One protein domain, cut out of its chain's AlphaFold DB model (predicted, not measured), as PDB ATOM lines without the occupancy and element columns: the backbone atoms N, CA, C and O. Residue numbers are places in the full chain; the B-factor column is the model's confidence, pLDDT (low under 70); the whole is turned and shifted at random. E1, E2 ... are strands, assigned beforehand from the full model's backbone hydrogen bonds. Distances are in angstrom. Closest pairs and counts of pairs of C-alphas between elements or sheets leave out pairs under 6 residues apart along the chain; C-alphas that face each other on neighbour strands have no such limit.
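This is residues 53 to 117 of the 124 residues of an uncharacterized protein of Candidatus Sulfopaludibacter sp. SbA4 (UniProt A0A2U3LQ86). The chain winds in stacked turns, a short three-sided solenoid: E1, E2 and E3 make one turn, E4, E5 and E6 the next, and E7 and E8 begin a third. Each side is a small parallel sheet, in order E1, E4, E7, then E2, E5, E8, then E3, E6. The 65 printed residues hold no named helix and eight named strands, E1 to E8 along the chain; the class is all strand, with under half of the residues in named elements. The whole is compact, with a radius of gyration of the C-alphas of 11.7 A, and flat, spanning 31 by 26 by 13 A.

Find C-alpha 53 at (-32.508, -26.886, 29.603), where E1, residues 53 to 55, begins. Next come E2, residues 59 to 63, 11.8 A long, and E3, 72 to 75. Read on through E4, 81 to 83, to E5, 87 to 91, 12.6 A long, and E6, 99 to 102, 10.1 A. E7, 108 to 110, runs on into E8, 113 to 116, across two residues at 79 degrees; E8 ends at (-31.430, -24.480, 55.159).

Look first at inner strand E5: it is parallel to E2 at 22 degrees, with N 61 and O 88 2.8 A apart, and to E8 at 17 degrees, with N 89 and O 113 2.8 A apart, both within hydrogen-bond range. Inner strand E4 is parallel to E1 at 12 degrees, N 54 to O 81 2.8 A, and to E7 at 7 degrees, N 82 to O 108 2.8 A. E3 and E6 are parallel at 13 degrees, N 100 to O 72 2.8 A. E1 and E7 are apart.

The C-alphas farthest apart, Asn 79 and Ala 117, are 31.2 A from each other. The printed part has no cut, no link is long, and no printed residue is under 70 in pLDDT.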
ATOM      1  N   SER A  53     -32.384 -26.251  28.306       98.06
ATOM      2  CA  SER A  53     -32.508 -26.886  29.603       98.06
ATOM      3  C   SER A  53     -31.149 -27.304  30.145       98.06
ATOM      4  O   SER A  53     -30.189 -27.456  29.389       98.06
ATOM      5  N   VAL A  54     -31.087 -27.499  31.458       97.88
ATOM      6  CA  VAL A  54     -29.959 -28.096  32.171       97.88
ATOM      7  C   VAL A  54     -30.487 -29.100  33.189       97.88
ATOM      8  O   VAL A  54     -31.475 -28.842  33.878       97.88
ATOM      9  N   VAL A  55     -29.819 -30.250  33.282       98.19
ATOM     10  CA  VAL A  55     -30.093 -31.260  34.309       98.19
ATOM     11  C   VAL A  55     -29.051 -31.114  35.411       98.19
ATOM     12  O   VAL A  55     -27.854 -31.252  35.159       98.19
ATOM     13  N   VAL A  56     -29.502 -30.854  36.635       98.19
ATOM     14  CA  VAL A  56     -28.678 -30.905  37.846       98.19
ATOM     15  C   VAL A  56     -28.694 -32.352  38.353       98.19
ATOM     16  O   VAL A  56     -29.763 -32.840  38.724       98.19
ATOM     17  N   PRO A  57     -27.552 -33.069  38.389       98.19
ATOM     18  CA  PRO A  57     -27.528 -34.461  38.832       98.19
ATOM     19  C   PRO A  57     -28.069 -34.634  40.255       98.19
ATOM     20  O   PRO A  57     -27.774 -33.827  41.137       98.19
ATOM     21  N   ALA A  58     -28.813 -35.715  40.496       98.38
ATOM     22  CA  ALA A  58     -29.339 -36.041  41.819       98.38
ATOM     23  C   ALA A  58     -28.225 -36.165  42.880       98.38
ATOM     24  O   ALA A  58     -27.111 -36.611  42.594       98.38
ATOM     25  N   GLY A  59     -28.535 -35.789  44.123       98.25
ATOM     26  CA  GLY A  59     -27.580 -35.771  45.237       98.25
ATOM     27  C   GLY A  59     -27.760 -34.577  46.175       98.25
ATOM     28  O   GLY A  59     -28.648 -33.749  45.986       98.25
ATOM     29  N   VAL A  60     -26.924 -34.492  47.213       98.25
ATOM     30  CA  VAL A  60     -27.004 -33.438  48.241       98.25
ATOM     31  C   VAL A  60     -25.923 -32.389  47.999       98.25
ATOM     32  O   VAL A  60     -24.737 -32.682  48.119       98.25
ATOM     33  N   TYR A  61     -26.341 -31.166  47.691       98.19
ATOM     34  CA  TYR A  61     -25.474 -30.025  47.417       98.19
ATOM     35  C   TYR A  61     -25.398 -29.140  48.661       98.19
ATOM     36  O   TYR A  61     -26.408 -28.570  49.076       98.19
ATOM     37  N   GLN A  62     -24.209 -28.995  49.245       97.31
ATOM     38  CA  GLN A  62     -23.953 -28.013  50.303       97.31
ATOM     39  C   GLN A  62     -23.699 -26.655  49.636       97.31
ATOM     40  O   GLN A  62     -22.554 -26.280  49.398       97.31
ATOM     41  N   VAL A  63     -24.767 -25.963  49.231       96.56
ATOM     42  CA  VAL A  63     -24.653 -24.746  48.415       96.56
ATOM     43  C   VAL A  63     -24.133 -23.602  49.298       96.56
ATOM     44  O   VAL A  63     -24.805 -23.255  50.274       96.56
ATOM     45  N   PRO A  64     -22.959 -23.012  49.002       93.50
ATOM     46  CA  PRO A  64     -22.445 -21.872  49.753       93.50
ATOM     47  C   PRO A  64     -23.213 -20.595  49.392       93.50
ATOM     48  O   PRO A  64     -23.778 -20.475  48.305       93.50
ATOM     49  N   ARG A  65     -23.210 -19.606  50.289       93.19
ATOM     50  CA  ARG A  65     -23.686 -18.258  49.959       93.19
ATOM     51  C   ARG A  65     -22.720 -17.601  48.967       93.19
ATOM     52  O   ARG A  65     -21.504 -17.688  49.144       93.19
ATOM     53  N   GLN A  66     -23.237 -16.888  47.966       88.88
ATOM     54  CA  GLN A  66     -22.403 -16.038  47.116       88.88
ATOM     55  C   GLN A  66     -21.836 -14.834  47.884       88.88
ATOM     56  O   GLN A  66     -22.420 -14.378  48.865       88.88
ATOM     57  N   ALA A  67     -20.718 -14.275  47.403       84.38
ATOM     58  CA  ALA A  67     -19.871 -13.329  48.144       84.38
ATOM     59  C   ALA A  67     -20.603 -12.151  48.821       84.38
ATOM     60  O   ALA A  67     -20.151 -11.696  49.866       84.38
ATOM     61  N   ASN A  68     -21.729 -11.681  48.265       79.81
ATOM     62  CA  ASN A  68     -22.705 -10.836  48.970       79.81
ATOM     63  C   ASN A  68     -24.173 -11.117  48.563       79.81
ATOM     64  O   ASN A  68     -25.040 -10.269  48.760       79.81
ATOM     65  N   GLY A  69     -24.463 -12.296  48.009       89.38
ATOM     66  CA  GLY A  69     -25.715 -12.587  47.297       89.38
ATOM     67  C   GLY A  69     -26.625 -13.628  47.968       89.38
ATOM     68  O   GLY A  69     -26.438 -13.929  49.156       89.38
ATOM     69  N   PRO A  70     -27.598 -14.178  47.211       94.81
ATOM     70  CA  PRO A  70     -28.279 -15.436  47.533       94.81
ATOM     71  C   PRO A  70     -27.302 -16.631  47.471       94.81
ATOM     72  O   PRO A  70     -26.093 -16.463  47.300       94.81
ATOM     73  N   HIS A  71     -27.812 -17.856  47.604       96.19
ATOM     74  CA  HIS A  71     -27.041 -19.075  47.323       96.19
ATOM     75  C   HIS A  71     -27.050 -19.420  45.830       96.19
ATOM     76  O   HIS A  71     -26.030 -19.846  45.295       96.19
ATOM     77  N   LEU A  72     -28.187 -19.205  45.163       96.62
ATOM     78  CA  LEU A  72     -28.329 -19.262  43.711       96.62
ATOM     79  C   LEU A  72     -28.994 -17.978  43.213       96.62
ATOM     80  O   LEU A  72     -30.130 -17.690  43.590       96.62
ATOM     81  N   ASP A  73     -28.293 -17.239  42.358       96.75
ATOM     82  CA  ASP A  73     -28.810 -16.084  41.625       96.75
ATOM     83  C   ASP A  73     -28.991 -16.444  40.147       96.75
ATOM     84  O   ASP A  73     -28.039 -16.834  39.463       96.75
ATOM     85  N   LEU A  74     -30.232 -16.362  39.668       97.06
ATOM     86  CA  LEU A  74     -30.626 -16.743  38.316       97.06
ATOM     87  C   LEU A  74     -31.271 -15.533  37.640       97.06
ATOM     88  O   LEU A  74     -32.464 -15.266  37.805       97.06
ATOM     89  N   GLU A  75     -30.462 -14.786  36.890       96.81
ATOM     90  CA  GLU A  75     -30.880 -13.536  36.259       96.81
ATOM     91  C   GLU A  75     -31.018 -13.642  34.735       96.81
ATOM     92  O   GLU A  75     -30.214 -14.290  34.066       96.81
ATOM     93  N   ASN A  76     -31.992 -12.919  34.172       97.81
ATOM     94  CA  ASN A  76     -32.161 -12.680  32.730       97.81
ATOM     95  C   ASN A  76     -32.290 -13.964  31.870       97.81
ATOM     96  O   ASN A  76     -32.043 -13.953  30.658       97.81
ATOM     97  N   LEU A  77     -32.699 -15.077  32.486       98.19
ATOM     98  CA  LEU A  77     -32.947 -16.351  31.811       98.19
ATOM     99  C   LEU A  77     -34.299 -16.312  31.078       98.19
ATOM    100  O   LEU A  77     -35.300 -15.845  31.622       98.19
ATOM    101  N   THR A  78     -34.347 -16.802  29.839       98.56
ATOM    102  CA  THR A  78     -35.555 -16.768  28.995       98.56
ATOM    103  C   THR A  78     -35.800 -18.113  28.307       98.56
ATOM    104  O   THR A  78     -34.919 -18.607  27.609       98.56
ATOM    105  N   ASN A  79     -37.007 -18.682  28.445       98.44
ATOM    106  CA  ASN A  79     -37.386 -20.008  27.917       98.44
ATOM    107  C   ASN A  79     -36.398 -21.128  28.315       98.44
ATOM    108  O   ASN A  79     -35.916 -21.866  27.451       98.44
ATOM    109  N   PHE A  80     -36.077 -21.230  29.608       98.69
ATOM    110  CA  PHE A  80     -35.043 -22.135  30.119       98.69
ATOM    111  C   PHE A  80     -35.558 -23.046  31.242       98.69
ATOM    112  O   PHE A  80     -36.230 -22.585  32.165       98.69
ATOM    113  N   GLU A  81     -35.239 -24.336  31.179       98.69
ATOM    114  CA  GLU A  81     -35.674 -25.349  32.149       98.69
ATOM    115  C   GLU A  81     -34.501 -25.891  32.979       98.69
ATOM    116  O   GLU A  81     -33.508 -26.381  32.451       98.69
ATOM    117  N   ILE A  82     -34.635 -25.838  34.300       98.69
ATOM    118  CA  ILE A  82     -33.691 -26.402  35.261       98.69
ATOM    119  C   ILE A  82     -34.373 -27.613  35.897       98.69
ATOM    120  O   ILE A  82     -35.211 -27.471  36.796       98.69
ATOM    121  N   ASP A  83     -34.025 -28.804  35.414       98.62
ATOM    122  CA  ASP A  83     -34.448 -30.061  36.026       98.62
ATOM    123  C   ASP A  83     -33.439 -30.461  37.103       98.62
ATOM    124  O   ASP A  83     -32.303 -30.834  36.817       98.62
ATOM    125  N   ALA A  84     -33.861 -30.366  38.358       98.50
ATOM    126  CA  ALA A  84     -33.085 -30.748  39.526       98.50
ATOM    127  C   ALA A  84     -33.742 -31.922  40.275       98.50
ATOM    128  O   ALA A  84     -33.632 -32.034  41.499       98.50
ATOM    129  N   THR A  85     -34.442 -32.802  39.549       98.69
ATOM    130  CA  THR A  85     -35.112 -33.988  40.101       98.69
ATOM    131  C   THR A  85     -34.159 -34.876  40.900       98.69
ATOM    132  O   THR A  85     -33.202 -35.447  40.379       98.69
ATOM    133  N   GLY A  86     -34.447 -35.016  42.197       98.06
ATOM    134  CA  GLY A  86     -33.632 -35.802  43.127       98.06
ATOM    135  C   GLY A  86     -32.406 -35.062  43.677       98.06
ATOM    136  O   GLY A  86     -31.616 -35.658  44.414       98.06
ATOM    137  N   ALA A  87     -32.234 -33.776  43.366       98.56
ATOM    138  CA  ALA A  87     -31.255 -32.927  44.028       98.56
ATOM    139  C   ALA A  87     -31.832 -32.332  45.326       98.56
ATOM    140  O   ALA A  87     -32.986 -31.906  45.386       98.56
ATOM    141  N   THR A  88     -31.019 -32.286  46.380       98.50
ATOM    142  CA  THR A  88     -31.320 -31.578  47.632       98.50
ATOM    143  C   THR A  88     -30.321 -30.447  47.801       98.50
ATOM    144  O   THR A  88     -29.123 -30.701  47.922       98.50
ATOM    145  N   PHE A  89     -30.796 -29.206  47.809       98.06
ATOM    146  CA  PHE A  89     -29.968 -28.022  48.017       98.06
ATOM    147  C   PHE A  89     -30.026 -27.624  49.490       98.06
ATOM    148  O   PHE A  89     -31.093 -27.291  50.010       98.06
ATOM    149  N   VAL A  90     -28.874 -27.690  50.155       97.19
ATOM    150  CA  VAL A  90     -28.689 -27.340  51.563       97.19
ATOM    151  C   VAL A  90     -27.970 -25.995  51.631       97.19
ATOM    152  O   VAL A  90     -26.751 -25.914  51.468       97.19
ATOM    153  N   PHE A  91     -28.741 -24.937  51.849       96.56
ATOM    154  CA  PHE A  91     -28.262 -23.565  51.983       96.56
ATOM    155  C   PHE A  91     -27.559 -23.376  53.331       96.56
ATOM    156  O   PHE A  91     -28.146 -23.642  54.385       96.56
ATOM    157  N   GLN A  92     -26.293 -22.955  53.305       92.44
ATOM    158  CA  GLN A  92     -25.459 -22.876  54.512       92.44
ATOM    159  C   GLN A  92     -25.726 -21.631  55.374       92.44
ATOM    160  O   GLN A  92     -25.445 -21.662  56.571       92.44
ATOM    161  N   ASP A  93     -26.264 -20.549  54.802       91.44
ATOM    162  CA  ASP A  93     -26.457 -19.270  55.495       91.44
ATOM    163  C   ASP A  93     -27.947 -18.903  55.602       91.44
ATOM    164  O   ASP A  93     -28.606 -18.592  54.617       91.44
ATOM    165  N   VAL A  94     -28.500 -18.898  56.816       90.31
ATOM    166  CA  VAL A  94     -29.917 -18.545  57.052       90.31
ATOM    167  C   VAL A  94     -30.240 -17.064  56.833       90.31
ATOM    168  O   VAL A  94     -31.413 -16.694  56.825       90.31
ATOM    169  N   THR A  95     -29.224 -16.206  56.696       90.94
ATOM    170  CA  THR A  95     -29.392 -14.756  56.501       90.94
ATOM    171  C   THR A  95     -29.490 -14.357  55.028       90.94
ATOM    172  O   THR A  95     -29.877 -13.228  54.724       90.94
ATOM    173  N   ALA A  96     -29.184 -15.279  54.111       92.25
ATOM    174  CA  ALA A  96     -29.242 -15.062  52.671       92.25
ATOM    175  C   ALA A  96     -30.407 -15.814  52.018       92.25
ATOM    176  O   ALA A  96     -30.828 -16.872  52.480       92.25
ATOM    177  N   LEU A  97     -30.904 -15.284  50.899       93.44
ATOM    178  CA  LEU A  97     -31.931 -15.946  50.096       93.44
ATOM    179  C   LEU A  97     -31.398 -17.263  49.504       93.44
ATOM    180  O   LEU A  97     -30.225 -17.371  49.143       93.44
ATOM    181  N   GLY A  98     -32.265 -18.267  49.386       94.50
ATOM    182  CA  GLY A  98     -31.929 -19.575  48.817       94.50
ATOM    183  C   GLY A  98     -31.738 -19.502  47.303       94.50
ATOM    184  O   GLY A  98     -30.612 -19.464  46.818       94.50
ATOM    185  N   VAL A  99     -32.848 -19.441  46.562       96.56
ATOM    186  CA  VAL A  99     -32.855 -19.240  45.103       96.56
ATOM    187  C   VAL A  99     -33.529 -17.911  44.789       96.56
ATOM    188  O   VAL A  99     -34.623 -17.645  45.290       96.56
ATOM    189  N   ASN A 100     -32.882 -17.096  43.966       97.06
ATOM    190  CA  ASN A 100     -33.377 -15.814  43.485       97.06
ATOM    191  C   ASN A 100     -33.577 -15.876  41.963       97.06
ATOM    192  O   ASN A 100     -32.736 -16.425  41.253       97.06
ATOM    193  N   PHE A 101     -34.684 -15.318  41.469       97.44
ATOM    194  CA  PHE A 101     -34.995 -15.234  40.040       97.44
ATOM    195  C   PHE A 101     -35.271 -13.775  39.677       97.44
ATOM    196  O   PHE A 101     -36.253 -13.199  40.151       97.44
ATOM    197  N   VAL A 102     -34.435 -13.179  38.824       97.62
ATOM    198  CA  VAL A 102     -34.510 -11.748  38.471       97.62
ATOM    199  C   VAL A 102     -34.643 -11.591  36.961       97.62
ATOM    200  O   VAL A 102     -33.854 -12.143  36.203       97.62
ATOM    201  N   ASN A 103     -35.637 -10.823  36.501       97.94
ATOM    202  CA  ASN A 103     -35.890 -10.558  35.073       97.94
ATOM    203  C   ASN A 103     -36.022 -11.823  34.192       97.94
ATOM    204  O   ASN A 103     -35.675 -11.806  33.012       97.94
ATOM    205  N   CYS A 104     -36.515 -12.923  34.762       98.19
ATOM    206  CA  CYS A 104     -36.670 -14.203  34.074       98.19
ATOM    207  C   CYS A 104     -38.043 -14.332  33.384       98.19
ATOM    208  O   CYS A 104     -39.071 -14.069  34.009       98.19
ATOM    209  N   ASP A 105     -38.079 -14.796  32.128       98.56
ATOM    210  CA  ASP A 105     -39.314 -15.089  31.370       98.56
ATOM    211  C   ASP A 105     -39.402 -16.581  31.020       98.56
ATOM    212  O   ASP A 105     -38.489 -17.149  30.423       98.56
ATOM    213  N   LYS A 106     -40.528 -17.226  31.358       98.31
ATOM    214  CA  LYS A 106     -40.786 -18.655  31.074       98.31
ATOM    215  C   LYS A 106     -39.631 -19.571  31.508       98.31
ATOM    216  O   LYS A 106     -39.173 -20.421  30.745       98.31
ATOM    217  N   VAL A 107     -39.154 -19.369  32.734       98.50
ATOM    218  CA  VAL A 107     -38.159 -20.238  33.370       98.50
ATOM    219  C   VAL A 107     -38.869 -21.268  34.236       98.50
ATOM    220  O   VAL A 107     -39.727 -20.911  35.043       98.50
ATOM    221  N   THR A 108     -38.486 -22.531  34.084       98.56
ATOM    222  CA  THR A 108     -38.974 -23.639  34.912       98.56
ATOM    223  C   THR A 108     -37.843 -24.106  35.818       98.56
ATOM    224  O   THR A 108     -36.739 -24.350  35.347       98.56
ATOM    225  N   PHE A 109     -38.115 -24.259  37.111       98.38
ATOM    226  CA  PHE A 109     -37.200 -24.863  38.077       98.38
ATOM    227  C   PHE A 109     -37.977 -25.925  38.852       98.38
ATOM    228  O   PHE A 109     -38.965 -25.600  39.515       98.38
ATOM    229  N   GLN A 110     -37.580 -27.192  38.728       98.25
ATOM    230  CA  GLN A 110     -38.381 -28.322  39.211       98.25
ATOM    231  C   GLN A 110     -37.536 -29.438  39.830       98.25
ATOM    232  O   GLN A 110     -36.327 -29.520  39.627       98.25
ATOM    233  N   GLY A 111     -38.187 -30.307  40.606       97.81
ATOM    234  CA  GLY A 111     -37.597 -31.547  41.117       97.81
ATOM    235  C   GLY A 111     -36.642 -31.416  42.316       97.81
ATOM    236  O   GLY A 111     -36.390 -32.420  42.986       97.81
ATOM    237  N   ALA A 112     -36.158 -30.208  42.626       98.06
ATOM    238  CA  ALA A 112     -35.288 -29.954  43.775       98.06
ATOM    239  C   ALA A 112     -36.034 -29.981  45.119       98.06
ATOM    240  O   ALA A 112     -37.130 -29.437  45.261       98.06
ATOM    241  N   THR A 113     -35.368 -30.504  46.148       98.25
ATOM    242  CA  THR A 113     -35.704 -30.249  47.558       98.25
ATOM    243  C   THR A 113     -34.845 -29.098  48.077       98.25
ATOM    244  O   THR A 113     -33.623 -29.143  47.952       98.25
ATOM    245  N   LEU A 114     -35.461 -28.073  48.672       96.50
ATOM    246  CA  LEU A 114     -34.763 -26.897  49.206       96.50
ATOM    247  C   LEU A 114     -34.777 -26.909  50.739       96.50
ATOM    248  O   LEU A 114     -35.839 -27.066  51.346       96.50
ATOM    249  N   TYR A 115     -33.616 -26.728  51.369       92.88
ATOM    250  CA  TYR A 115     -33.453 -26.782  52.824       92.88
ATOM    251  C   TYR A 115     -32.363 -25.807  53.298       92.88
ATOM    252  O   TYR A 115     -31.387 -25.581  52.589       92.88
ATOM    253  N   TYR A 116     -32.498 -25.248  54.503       93.88
ATOM    254  CA  TYR A 116     -31.430 -24.480  55.159       93.88
ATOM    255  C   TYR A 116     -30.773 -25.338  56.238       93.88
ATOM    256  O   TYR A 116     -31.477 -25.931  57.053       93.88
ATOM    257  N   ALA A 117     -29.437 -25.372  56.270       89.44
ATOM    258  CA  ALA A 117     -28.653 -26.205  57.188       89.44
ATOM    259  C   ALA A 117     -28.971 -25.944  58.672       89.44
ATOM    260  O   ALA A 117     -28.948 -26.860  59.491       89.44
TER     261      ALA A 117